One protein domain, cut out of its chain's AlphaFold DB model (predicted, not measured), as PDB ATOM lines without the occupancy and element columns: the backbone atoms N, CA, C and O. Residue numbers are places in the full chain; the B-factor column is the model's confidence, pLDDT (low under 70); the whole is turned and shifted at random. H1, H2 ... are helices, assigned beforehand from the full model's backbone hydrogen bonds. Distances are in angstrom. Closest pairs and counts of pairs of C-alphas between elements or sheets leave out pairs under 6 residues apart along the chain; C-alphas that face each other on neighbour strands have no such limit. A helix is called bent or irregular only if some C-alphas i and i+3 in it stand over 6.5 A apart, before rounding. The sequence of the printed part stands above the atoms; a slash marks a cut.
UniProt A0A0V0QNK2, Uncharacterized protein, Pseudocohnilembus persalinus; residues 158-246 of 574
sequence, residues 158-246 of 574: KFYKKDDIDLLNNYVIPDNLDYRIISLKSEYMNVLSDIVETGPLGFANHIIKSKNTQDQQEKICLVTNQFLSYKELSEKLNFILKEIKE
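Overview. This is residues 158 to 246 of the 574 residues of an uncharacterized protein of Pseudocohnilembus persalinus (UniProt A0A0V0QNK2). The long helix H5 makes the longest axis, and the short helices H1, H2 and H3 form a loose chain over one side of it, with an open gap between. At one end the bent helix H4 joins the two sides, and residues 231 to 246 of H5 stick out free. The printed part has 89 residues with five named helices, H1 to H5 in that order, no named strand, and the class all helix. It is loose, with a radius of gyration of the C-alphas of 16.4 A, and elongated, spanning 52 by 32 by 20 A.

Along the chain. H1 is residues 162 to 165, beginning at C-alpha 162 (-16.819, 76.921, 163.187). H2 is residues 167 to 170 and H3 residues 178 to 183. H4, residues 189 to 209, was assigned as one helix by its hydrogen bonds but is bent: C-alphas 197 and 200 are 9.1 A apart. Its arms are H4a, residues 189 to 197, 12.0 A, and H4b, residues 200 to 209, 14.2 A. H5, residues 213 to 246, is 48.9 A long and ends at C-alpha 246 (4.550, 107.580, 164.720).

Arrangement. H1 and H3 touch, the closest C-alphas being those of Ile 165 and Tyr 179, 5.5 A. H4b and H5 form a helical hairpin, opposite ways at a steep tilt of 39 degrees; they only just touch, with 3 pairs of C-alphas within 8 A, H5 with residues 216 to 219 alone, closest at Ile 207 and Gln 216, 5.6 A. H3 and H5 are apart. Every O i to N i+4 pair is within hydrogen-bond range in H3, H4a, H4b and H5; H1 and H2 are too short for one.

Size, cuts and confidence. The C-alphas farthest apart, of Lys 211 and Glu 246, are 53.2 A apart. The printed part has no cut and no long link. Residues 158 to 164 and 185 to 187 have pLDDT under 70.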
ATOM      1  N   LYS A 158     -11.764  68.156 169.183       48.03
ATOM      2  CA  LYS A 158     -12.392  69.283 169.897       48.03
ATOM      3  C   LYS A 158     -11.844  70.656 169.484       48.03
ATOM      4  O   LYS A 158     -12.391  71.659 169.930       48.03
ATOM      5  N   PHE A 159     -10.799  70.716 168.656       49.97
ATOM      6  CA  PHE A 159      -9.974  71.921 168.510       49.97
ATOM      7  C   PHE A 159     -10.527  73.036 167.617       49.97
ATOM      8  O   PHE A 159      -9.966  74.120 167.642       49.97
ATOM      9  N   TYR A 160     -11.605  72.832 166.851       52.62
ATOM     10  CA  TYR A 160     -12.040  73.852 165.886       52.62
ATOM     11  C   TYR A 160     -13.555  74.025 165.877       52.62
ATOM     12  O   TYR A 160     -14.274  73.291 165.184       52.62
ATOM     13  N   LYS A 161     -14.057  75.013 166.626       54.91
ATOM     14  CA  LYS A 161     -15.436  75.468 166.445       54.91
ATOM     15  C   LYS A 161     -15.489  76.289 165.162       54.91
ATOM     16  O   LYS A 161     -14.553  76.984 164.785       54.91
ATOM     17  N   LYS A 162     -16.603  76.182 164.440       53.38
ATOM     18  CA  LYS A 162     -16.819  76.921 163.187       53.38
ATOM     19  C   LYS A 162     -16.730  78.444 163.395       53.38
ATOM     20  O   LYS A 162     -16.370  79.145 162.455       53.38
ATOM     21  N   ASP A 163     -17.005  78.895 164.616       51.81
ATOM     22  CA  ASP A 163     -16.975  80.295 165.040       51.81
ATOM     23  C   ASP A 163     -15.544  80.856 165.153       51.81
ATOM     24  O   ASP A 163     -15.366  82.064 165.042       51.81
ATOM     25  N   ASP A 164     -14.512  80.007 165.268       57.16
ATOM     26  CA  ASP A 164     -13.105  80.439 165.381       57.16
ATOM     27  C   ASP A 164     -12.524  80.948 164.042       57.16
ATOM     28  O   ASP A 164     -11.439  81.521 163.997       57.16
ATOM     29  N   ILE A 165     -13.233  80.731 162.925       70.50
ATOM     30  CA  ILE A 165     -12.816  81.167 161.578       70.50
ATOM     31  C   ILE A 165     -13.344  82.568 161.261       70.50
ATOM     32  O   ILE A 165     -12.788  83.267 160.419       70.50
ATOM     33  N   ASP A 166     -14.439  82.972 161.901       84.06
ATOM     34  CA  ASP A 166     -15.158  84.188 161.543       84.06
ATOM     35  C   ASP A 166     -14.595  85.396 162.302       84.06
ATOM     36  O   ASP A 166     -15.193  85.930 163.241       84.06
ATOM     37  N   LEU A 167     -13.374  85.778 161.914       90.38
ATOM     38  CA  LEU A 167     -12.580  86.817 162.570       90.38
ATOM     39  C   LEU A 167     -13.365  88.128 162.713       90.38
ATOM     40  O   LEU A 167     -13.363  88.749 163.777       90.38
ATOM     41  N   LEU A 168     -14.072  88.533 161.656       91.81
ATOM     42  CA  LEU A 168     -14.805  89.798 161.614       91.81
ATOM     43  C   LEU A 168     -16.057  89.806 162.495       91.81
ATOM     44  O   LEU A 168     -16.378  90.855 163.053       91.81
ATOM     45  N   ASN A 169     -16.730  88.662 162.645       87.88
ATOM     46  CA  ASN A 169     -17.923  88.547 163.485       87.88
ATOM     47  C   ASN A 169     -17.580  88.600 164.977       87.88
ATOM     48  O   ASN A 169     -18.300  89.231 165.749       87.88
ATOM     49  N   ASN A 170     -16.467  87.983 165.383       84.62
ATOM     50  CA  ASN A 170     -16.014  88.058 166.772       84.62
ATOM     51  C   ASN A 170     -15.355  89.408 167.080       84.62
ATOM     52  O   ASN A 170     -15.478  89.909 168.194       84.62
ATOM     53  N   TYR A 171     -14.662  89.997 166.101       89.81
ATOM     54  CA  TYR A 171     -13.933  91.265 166.217       89.81
ATOM     55  C   TYR A 171     -12.939  91.327 167.396       89.81
ATOM     56  O   TYR A 171     -12.626  92.391 167.938       89.81
ATOM     57  N   VAL A 172     -12.430  90.160 167.789       90.19
ATOM     58  CA  VAL A 172     -11.434  89.959 168.845       90.19
ATOM     59  C   VAL A 172     -10.157  89.451 168.190       90.19
ATOM     60  O   VAL A 172     -10.228  88.620 167.287       90.19
ATOM     61  N   ILE A 173      -8.998  89.949 168.631       90.75
ATOM     62  CA  ILE A 173      -7.697  89.426 168.202       90.75
ATOM     63  C   ILE A 173      -7.580  87.993 168.741       90.75
ATOM     64  O   ILE A 173      -7.612  87.820 169.959       90.75
ATOM     65  N   PRO A 174      -7.465  86.970 167.878       89.56
ATOM     66  CA  PRO A 174      -7.261  85.600 168.329       89.56
ATOM     67  C   PRO A 174      -5.961  85.450 169.129       89.56
ATOM     68  O   PRO A 174      -4.932  86.010 168.754       89.56
ATOM     69  N   ASP A 175      -5.986  84.625 170.179       87.06
ATOM     70  CA  ASP A 175      -4.798  84.320 170.997       87.06
ATOM     71  C   ASP A 175      -3.723  83.537 170.221       87.06
ATOM     72  O   ASP A 175      -2.559  83.481 170.619       87.06
ATOM     73  N   ASN A 176      -4.109  82.902 169.112       88.00
ATOM     74  CA  ASN A 176      -3.229  82.116 168.260       88.00
ATOM     75  C   ASN A 176      -3.570  82.294 166.769       88.00
ATOM     76  O   ASN A 176      -4.586  82.875 166.396       88.00
ATOM     77  N   LEU A 177      -2.708  81.779 165.890       88.75
ATOM     78  CA  LEU A 177      -2.869  81.884 164.435       88.75
ATOM     79  C   LEU A 177      -3.514  80.632 163.819       88.75
ATOM     80  O   LEU A 177      -3.288  80.334 162.642       88.75
ATOM     81  N   ASP A 178      -4.315  79.890 164.590       84.38
ATOM     82  CA  ASP A 178      -4.920  78.634 164.133       84.38
ATOM     83  C   ASP A 178      -5.876  78.859 162.957       84.38
ATOM     84  O   ASP A 178      -5.956  78.017 162.060       84.38
ATOM     85  N   TYR A 179      -6.529  80.027 162.886       86.00
ATOM     86  CA  TYR A 179      -7.393  80.407 161.764       86.00
ATOM     87  C   TYR A 179      -6.686  80.254 160.406       86.00
ATOM     88  O   TYR A 179      -7.323  79.878 159.420       86.00
ATOM     89  N   ARG A 180      -5.359  80.456 160.350       85.88
ATOM     90  CA  ARG A 180      -4.557  80.290 159.129       85.88
ATOM     91  C   ARG A 180      -4.508  78.831 158.705       85.88
ATOM     92  O   ARG A 180      -4.813  78.529 157.556       85.88
ATOM     93  N   ILE A 181      -4.247  77.919 159.643       79.50
ATOM     94  CA  ILE A 181      -4.246  76.468 159.399       79.50
ATOM     95  C   ILE A 181      -5.634  76.021 158.933       79.50
ATOM     96  O   ILE A 181      -5.779  75.278 157.960       79.50
ATOM     97  N   ILE A 182      -6.672  76.533 159.593       77.25
ATOM     98  CA  ILE A 182      -8.063  76.229 159.273       77.25
ATOM     99  C   ILE A 182      -8.463  76.802 157.901       77.25
ATOM    100  O   ILE A 182      -9.326  76.228 157.239       77.25
ATOM    101  N   SER A 183      -7.857  77.898 157.443       78.81
ATOM    102  CA  SER A 183      -8.174  78.535 156.158       78.81
ATOM    103  C   SER A 183      -7.597  77.817 154.932       78.81
ATOM    104  O   SER A 183      -8.144  77.957 153.840       78.81
ATOM    105  N   LEU A 184      -6.586  76.951 155.100       76.44
ATOM    106  CA  LEU A 184      -5.944  76.162 154.025       76.44
ATOM    107  C   LEU A 184      -6.857  75.069 153.414       76.44
ATOM    108  O   LEU A 184      -6.408  74.144 152.729       76.44
ATOM    109  N   LYS A 185      -8.166  75.133 153.683       62.78
ATOM    110  CA  LYS A 185      -9.151  74.062 153.508       62.78
ATOM    111  C   LYS A 185      -9.511  73.791 152.045       62.78
ATOM    112  O   LYS A 185     -10.513  74.270 151.527       62.78
ATOM    113  N   SER A 186      -8.777  72.867 151.434       56.38
ATOM    114  CA  SER A 186      -9.316  71.541 151.055       56.38
ATOM    115  C   SER A 186      -8.238  70.649 150.438       56.38
ATOM    116  O   SER A 186      -8.249  69.441 150.665       56.38
ATOM    117  N   GLU A 187      -7.280  71.257 149.744       57.78
ATOM    118  CA  GLU A 187      -6.218  70.573 148.999       57.78
ATOM    119  C   GLU A 187      -5.098  70.072 149.921       57.78
ATOM    120  O   GLU A 187      -4.537  69.002 149.703       57.78
ATOM    121  N   TYR A 188      -4.852  70.776 151.030       73.62
ATOM    122  CA  TYR A 188      -3.704  70.517 151.905       73.62
ATOM    123  C   TYR A 188      -4.049  69.849 153.240       73.62
ATOM    124  O   TYR A 188      -3.168  69.614 154.062       73.62
ATOM    125  N   MET A 189      -5.318  69.484 153.460       74.25
ATOM    126  CA  MET A 189      -5.749  68.832 154.709       74.25
ATOM    127  C   MET A 189      -5.019  67.512 154.964       74.25
ATOM    128  O   MET A 189      -4.727  67.199 156.112       74.25
ATOM    129  N   ASN A 190      -4.708  66.753 153.910       75.31
ATOM    130  CA  ASN A 190      -3.963  65.502 154.050       75.31
ATOM    131  C   ASN A 190      -2.531  65.774 154.526       75.31
ATOM    132  O   ASN A 190      -2.052  65.099 155.422       75.31
ATOM    133  N   VAL A 191      -1.888  66.813 153.985       78.44
ATOM    134  CA  VAL A 191      -0.526  67.206 154.368       78.44
ATOM    135  C   VAL A 191      -0.479  67.671 155.822       78.44
ATOM    136  O   VAL A 191       0.410  67.276 156.568       78.44
ATOM    137  N   LEU A 192      -1.459  68.470 156.247       76.88
ATOM    138  CA  LEU A 192      -1.567  68.908 157.637       76.88
ATOM    139  C   LEU A 192      -1.841  67.731 158.585       76.88
ATOM    140  O   LEU A 192      -1.205  67.653 159.632       76.88
ATOM    141  N   SER A 193      -2.722  66.794 158.209       78.12
ATOM    142  CA  SER A 193      -2.958  65.561 158.983       78.12
ATOM    143  C   SER A 193      -1.674  64.746 159.105       78.12
ATOM    144  O   SER A 193      -1.316  64.353 160.208       78.12
ATOM    145  N   ASP A 194      -0.934  64.571 158.005       78.38
ATOM    146  CA  ASP A 194       0.335  63.839 157.996       78.38
ATOM    147  C   ASP A 194       1.363  64.493 158.934       78.38
ATOM    148  O   ASP A 194       2.032  63.791 159.691       78.38
ATOM    149  N   ILE A 195       1.480  65.828 158.927       82.00
ATOM    150  CA  ILE A 195       2.376  66.570 159.833       82.00
ATOM    151  C   ILE A 195       1.973  66.360 161.297       82.00
ATOM    152  O   ILE A 195       2.839  66.122 162.138       82.00
ATOM    153  N   VAL A 196       0.677  66.442 161.602       80.12
ATOM    154  CA  VAL A 196       0.154  66.286 162.968       80.12
ATOM    155  C   VAL A 196       0.309  64.844 163.463       80.12
ATOM    156  O   VAL A 196       0.701  64.632 164.606       80.12
ATOM    157  N   GLU A 197       0.043  63.853 162.612       80.94
ATOM    158  CA  GLU A 197       0.075  62.430 162.966       80.94
ATOM    159  C   GLU A 197       1.499  61.871 163.047       80.94
ATOM    160  O   GLU A 197       1.825  61.126 163.970       80.94
ATOM    161  N   THR A 198       2.361  62.214 162.085       85.00
ATOM    162  CA  THR A 198       3.727  61.663 162.007       85.00
ATOM    163  C   THR A 198       4.767  62.530 162.714       85.00
ATOM    164  O   THR A 198       5.899  62.091 162.942       85.00
ATOM    165  N   GLY A 199       4.395  63.759 163.076       84.19
ATOM    166  CA  GLY A 199       5.296  64.777 163.595       84.19
ATOM    167  C   GLY A 199       6.231  65.356 162.519       84.19
ATOM    168  O   GLY A 199       6.373  64.800 161.427       84.19
ATOM    169  N   PRO A 200       6.948  66.458 162.819       85.31
ATOM    170  CA  PRO A 200       7.767  67.172 161.833       85.31
ATOM    171  C   PRO A 200       8.867  66.306 161.202       85.31
ATOM    172  O   PRO A 200       9.082  66.340 159.992       85.31
ATOM    173  N   LEU A 201       9.547  65.490 162.017       87.94
ATOM    174  CA  LEU A 201      10.609  64.585 161.562       87.94
ATOM    175  C   LEU A 201      10.059  63.412 160.742       87.94
ATOM    176  O   LEU A 201      10.677  63.005 159.758       87.94
ATOM    177  N   GLY A 202       8.910  62.859 161.141       87.94
ATOM    178  CA  GLY A 202       8.246  61.782 160.407       87.94
ATOM    179  C   GLY A 202       7.797  62.255 159.030       87.94
ATOM    180  O   GLY A 202       8.114  61.621 158.023       87.94
ATOM    181  N   PHE A 203       7.177  63.432 158.985       88.31
ATOM    182  CA  PHE A 203       6.744  64.077 157.757       88.31
ATOM    183  C   PHE A 203       7.914  64.412 156.823       88.31
ATOM    184  O   PHE A 203       7.873  64.068 155.640       88.31
ATOM    185  N   ALA A 204       8.996  65.004 157.341       88.12
ATOM    186  CA  ALA A 204      10.189  65.303 156.546       88.12
ATOM    187  C   ALA A 204      10.801  64.030 155.940       88.12
ATOM    188  O   ALA A 204      11.094  63.979 154.746       88.12
ATOM    189  N   ASN A 205      10.920  62.963 156.735       89.56
ATOM    190  CA  ASN A 205      11.394  61.669 156.249       89.56
ATOM    191  C   ASN A 205      10.453  61.056 155.204       89.56
ATOM    192  O   ASN A 205      10.926  60.427 154.259       89.56
ATOM    193  N   HIS A 206       9.137  61.227 155.359       87.06
ATOM    194  CA  HIS A 206       8.148  60.764 154.389       87.06
ATOM    195  C   HIS A 206       8.273  61.507 153.053       87.06
ATOM    196  O   HIS A 206       8.285  60.861 152.006       87.06
ATOM    197  N   ILE A 207       8.459  62.832 153.079       89.69
ATOM    198  CA  ILE A 207       8.758  63.613 151.873       89.69
ATOM    199  C   ILE A 207      10.040  63.092 151.230       89.69
ATOM    200  O   ILE A 207       9.992  62.686 150.076       89.69
ATOM    201  N   ILE A 208      11.158  63.022 151.961       90.81
ATOM    202  CA  ILE A 208      12.468  62.620 151.409       90.81
ATOM    203  C   ILE A 208      12.420  61.216 150.785       90.81
ATOM    204  O   ILE A 208      13.055  60.968 149.763       90.81
ATOM    205  N   LYS A 209      11.645  60.298 151.374       91.00
ATOM    206  CA  LYS A 209      11.484  58.921 150.880       91.00
ATOM    207  C   LYS A 209      10.442  58.776 149.767       91.00
ATOM    208  O   LYS A 209      10.388  57.711 149.146       91.00
ATOM    209  N   SER A 210       9.608  59.788 149.521       89.88
ATOM    210  CA  SER A 210       8.613  59.749 148.445       89.88
ATOM    211  C   SER A 210       9.314  59.610 147.093       89.88
ATOM    212  O   SER A 210      10.243  60.342 146.780       89.88
ATOM    213  N   LYS A 211       8.890  58.650 146.269       92.75
ATOM    214  CA  LYS A 211       9.466  58.460 144.924       92.75
ATOM    215  C   LYS A 211       8.887  59.428 143.892       92.75
ATOM    216  O   LYS A 211       9.423  59.536 142.795       92.75
ATOM    217  N   ASN A 212       7.779  60.091 144.222       93.88
ATOM    218  CA  ASN A 212       7.123  61.040 143.337       93.88
ATOM    219  C   ASN A 212       7.712  62.438 143.568       93.88
ATOM    220  O   ASN A 212       7.354  63.118 144.529       93.88
ATOM    221  N   THR A 213       8.612  62.859 142.680       92.75
ATOM    222  CA  THR A 213       9.284  64.165 142.739       92.75
ATOM    223  C   THR A 213       8.313  65.339 142.672       92.75
ATOM    224  O   THR A 213       8.564  66.359 143.307       92.75
ATOM    225  N   GLN A 214       7.191  65.204 141.962       90.38
ATOM    226  CA  GLN A 214       6.183  66.261 141.886       90.38
ATOM    227  C   GLN A 214       5.470  66.446 143.236       90.38
ATOM    228  O   GLN A 214       5.393  67.561 143.740       90.38
ATOM    229  N   ASP A 215       5.044  65.353 143.877       86.06
ATOM    230  CA  ASP A 215       4.426  65.387 145.216       86.06
ATOM    231  C   ASP A 215       5.399  65.924 146.284       86.06
ATOM    232  O   ASP A 215       5.009  66.686 147.169       86.06
ATOM    233  N   GLN A 216       6.691  65.583 146.181       89.56
ATOM    234  CA  GLN A 216       7.729  66.178 147.028       89.56
ATOM    235  C   GLN A 216       7.809  67.696 146.845       89.56
ATOM    236  O   GLN A 216       7.803  68.430 147.835       89.56
ATOM    237  N   GLN A 217       7.885  68.163 145.596       89.88
ATOM    238  CA  GLN A 217       7.968  69.586 145.276       89.88
ATOM    239  C   GLN A 217       6.734  70.342 145.768       89.88
ATOM    240  O   GLN A 217       6.890  71.381 146.401       89.88
ATOM    241  N   GLU A 218       5.532  69.808 145.555       86.56
ATOM    242  CA  GLU A 218       4.279  70.417 146.012       86.56
ATOM    243  C   GLU A 218       4.233  70.548 147.542       86.56
ATOM    244  O   GLU A 218       3.927  71.623 148.062       86.56
ATOM    245  N   LYS A 219       4.613  69.497 148.285       87.00
ATOM    246  CA  LYS A 219       4.645  69.525 149.758       87.00
ATOM    247  C   LYS A 219       5.715  70.465 150.312       87.00
ATOM    248  O   LYS A 219       5.443  71.199 151.261       87.00
ATOM    249  N   ILE A 220       6.917  70.469 149.731       88.12
ATOM    250  CA  ILE A 220       7.994  71.392 150.126       88.12
ATOM    251  C   ILE A 220       7.592  72.836 149.819       88.12
ATOM    252  O   ILE A 220       7.778  73.718 150.661       88.12
ATOM    253  N   CYS A 221       7.020  73.080 148.637       88.06
ATOM    254  CA  CYS A 221       6.543  74.395 148.222       88.06
ATOM    255  C   CYS A 221       5.454  74.895 149.171       88.06
ATOM    256  O   CYS A 221       5.556  76.016 149.655       88.06
ATOM    257  N   LEU A 222       4.483  74.050 149.534       86.19
ATOM    258  CA  LEU A 222       3.458  74.393 150.517       86.19
ATOM    259  C   LEU A 222       4.071  74.845 151.847       86.19
ATOM    260  O   LEU A 222       3.753  75.934 152.321       86.19
ATOM    261  N   VAL A 223       4.943  74.028 152.446       85.06
ATOM    262  CA  VAL A 223       5.561  74.343 153.745       85.06
ATOM    263  C   VAL A 223       6.362  75.641 153.659       85.06
ATOM    264  O   VAL A 223       6.214  76.516 154.510       85.06
ATOM    265  N   THR A 224       7.160  75.802 152.604       88.50
ATOM    266  CA  THR A 224       7.973  77.007 152.384       88.50
ATOM    267  C   THR A 224       7.096  78.247 152.206       88.50
ATOM    268  O   THR A 224       7.359  79.274 152.827       88.50
ATOM    269  N   ASN A 225       6.011  78.147 151.433       88.38
ATOM    270  CA  ASN A 225       5.054  79.234 151.233       88.38
ATOM    271  C   ASN A 225       4.354  79.619 152.537       88.38
ATOM    272  O   ASN A 225       4.153  80.804 152.783       88.38
ATOM    273  N   GLN A 226       4.027  78.652 153.404       86.62
ATOM    274  CA  GLN A 226       3.496  78.964 154.731       86.62
ATOM    275  C   GLN A 226       4.516  79.748 155.559       86.62
ATOM    276  O   GLN A 226       4.171  80.805 156.084       86.62
ATOM    277  N   PHE A 227       5.777  79.308 155.625       87.69
ATOM    278  CA  PHE A 227       6.832  80.044 156.334       87.69
ATOM    279  C   PHE A 227       7.022  81.471 155.810       87.69
ATOM    280  O   PHE A 227       7.077  82.410 156.606       87.69
ATOM    281  N   LEU A 228       7.083  81.647 154.486       91.62
ATOM    282  CA  LEU A 228       7.170  82.970 153.860       91.62
ATOM    283  C   LEU A 228       5.961  83.831 154.228       91.62
ATOM    284  O   LEU A 228       6.120  84.972 154.644       91.62
ATOM    285  N   SER A 229       4.767  83.252 154.187       91.00
ATOM    286  CA  SER A 229       3.541  83.957 154.531       91.00
ATOM    287  C   SER A 229       3.470  84.352 156.018       91.00
ATOM    288  O   SER A 229       2.976  85.427 156.342       91.00
ATOM    289  N   TYR A 230       3.992  83.540 156.951       91.50
ATOM    290  CA  TYR A 230       4.157  83.949 158.360       91.50
ATOM    291  C   TYR A 230       5.155  85.100 158.516       91.50
ATOM    292  O   TYR A 230       4.910  86.015 159.303       91.50
ATOM    293  N   LYS A 231       6.263  85.073 157.768       94.44
ATOM    294  CA  LYS A 231       7.238  86.167 157.762       94.44
ATOM    295  C   LYS A 231       6.602  87.466 157.260       94.44
ATOM    296  O   LYS A 231       6.704  88.476 157.947       94.44
ATOM    297  N   GLU A 232       5.898  87.429 156.130       95.06
ATOM    298  CA  GLU A 232       5.193  88.591 155.570       95.06
ATOM    299  C   GLU A 232       4.151  89.155 156.543       95.06
ATOM    300  O   GLU A 232       4.089  90.365 156.757       95.06
ATOM    301  N   LEU A 233       3.360  88.284 157.185       95.44
ATOM    302  CA  LEU A 233       2.404  88.693 158.214       95.44
ATOM    303  C   LEU A 233       3.111  89.402 159.380       95.44
ATOM    304  O   LEU A 233       2.669  90.465 159.818       95.44
ATOM    305  N   SER A 234       4.224  88.844 159.861       96.19
ATOM    306  CA  SER A 234       5.017  89.447 160.936       96.19
ATOM    307  C   SER A 234       5.612  90.797 160.532       96.19
ATOM    308  O   SER A 234       5.629  91.717 161.347       96.19
ATOM    309  N   GLU A 235       6.100  90.941 159.300       97.44
ATOM    310  CA  GLU A 235       6.630  92.205 158.781       97.44
ATOM    311  C   GLU A 235       5.531  93.268 158.686       97.44
ATOM    312  O   GLU A 235       5.732  94.398 159.135       97.44
ATOM    313  N   LYS A 236       4.341  92.894 158.198       97.69
ATOM    314  CA  LYS A 236       3.162  93.771 158.155       97.69
ATOM    315  C   LYS A 236       2.707  94.198 159.552       97.69
ATOM    316  O   LYS A 236       2.428  95.376 159.755       97.69
ATOM    317  N   LEU A 237       2.687  93.288 160.528       96.44
ATOM    318  CA  LEU A 237       2.391  93.623 161.927       96.44
ATOM    319  C   LEU A 237       3.418  94.594 162.514       96.44
ATOM    320  O   LEU A 237       3.044  95.598 163.117       96.44
ATOM    321  N   ASN A 238       4.709  94.329 162.308       97.00
ATOM    322  CA  ASN A 238       5.775  95.216 162.773       97.00
ATOM    323  C   ASN A 238       5.665  96.607 162.140       97.00
ATOM    324  O   ASN A 238       5.869  97.612 162.822       97.00
ATOM    325  N   PHE A 239       5.298  96.671 160.858       97.81
ATOM    326  CA  PHE A 239       5.017  97.925 160.176       97.81
ATOM    327  C   PHE A 239       3.827  98.661 160.810       97.81
ATOM    328  O   PHE A 239       3.973  99.827 161.164       97.81
ATOM    329  N   ILE A 240       2.695  97.984 161.045       97.00
ATOM    330  CA  ILE A 240       1.532  98.568 161.738       97.00
ATOM    331  C   ILE A 240       1.952  99.169 163.087       97.00
ATOM    332  O   ILE A 240       1.660 100.331 163.358       97.00
ATOM    333  N   LEU A 241       2.673  98.410 163.919       95.25
ATOM    334  CA  LEU A 241       3.118  98.871 165.239       95.25
ATOM    335  C   LEU A 241       4.055 100.083 165.151       95.25
ATOM    336  O   LEU A 241       3.947 101.011 165.958       95.25
ATOM    337  N   LYS A 242       4.962 100.089 164.168       96.94
ATOM    338  CA  LYS A 242       5.867 101.211 163.908       96.94
ATOM    339  C   LYS A 242       5.083 102.477 163.564       96.94
ATOM    340  O   LYS A 242       5.285 103.495 164.219       96.94
ATOM    341  N   GLU A 243       4.181 102.416 162.589       96.88
ATOM    342  CA  GLU A 243       3.426 103.596 162.154       96.88
ATOM    343  C   GLU A 243       2.432 104.061 163.237       96.88
ATOM    344  O   GLU A 243       2.277 105.257 163.452       96.88
ATOM    345  N   ILE A 244       1.835 103.152 164.024       94.44
ATOM    346  CA  ILE A 244       1.011 103.524 165.195       94.44
ATOM    347  C   ILE A 244       1.809 104.358 166.202       94.44
ATOM    348  O   ILE A 244       1.289 105.315 166.778       94.44
ATOM    349  N   LYS A 245       3.078 104.012 166.430       93.94
ATOM    350  CA  LYS A 245       3.950 104.797 167.306       93.94
ATOM    351  C   LYS A 245       4.228 106.185 166.721       93.94
ATOM    352  O   LYS A 245       4.276 107.155 167.472       93.94
ATOM    353  N   GLU A 246       4.396 106.290 165.405       95.50
ATOM    354  CA  GLU A 246       4.550 107.580 164.720       95.50
ATOM    355  C   GLU A 246       3.286 108.446 164.857       95.50
ATOM    356  O   GLU A 246       3.398 109.650 165.089       95.50
TER     357      GLU A 246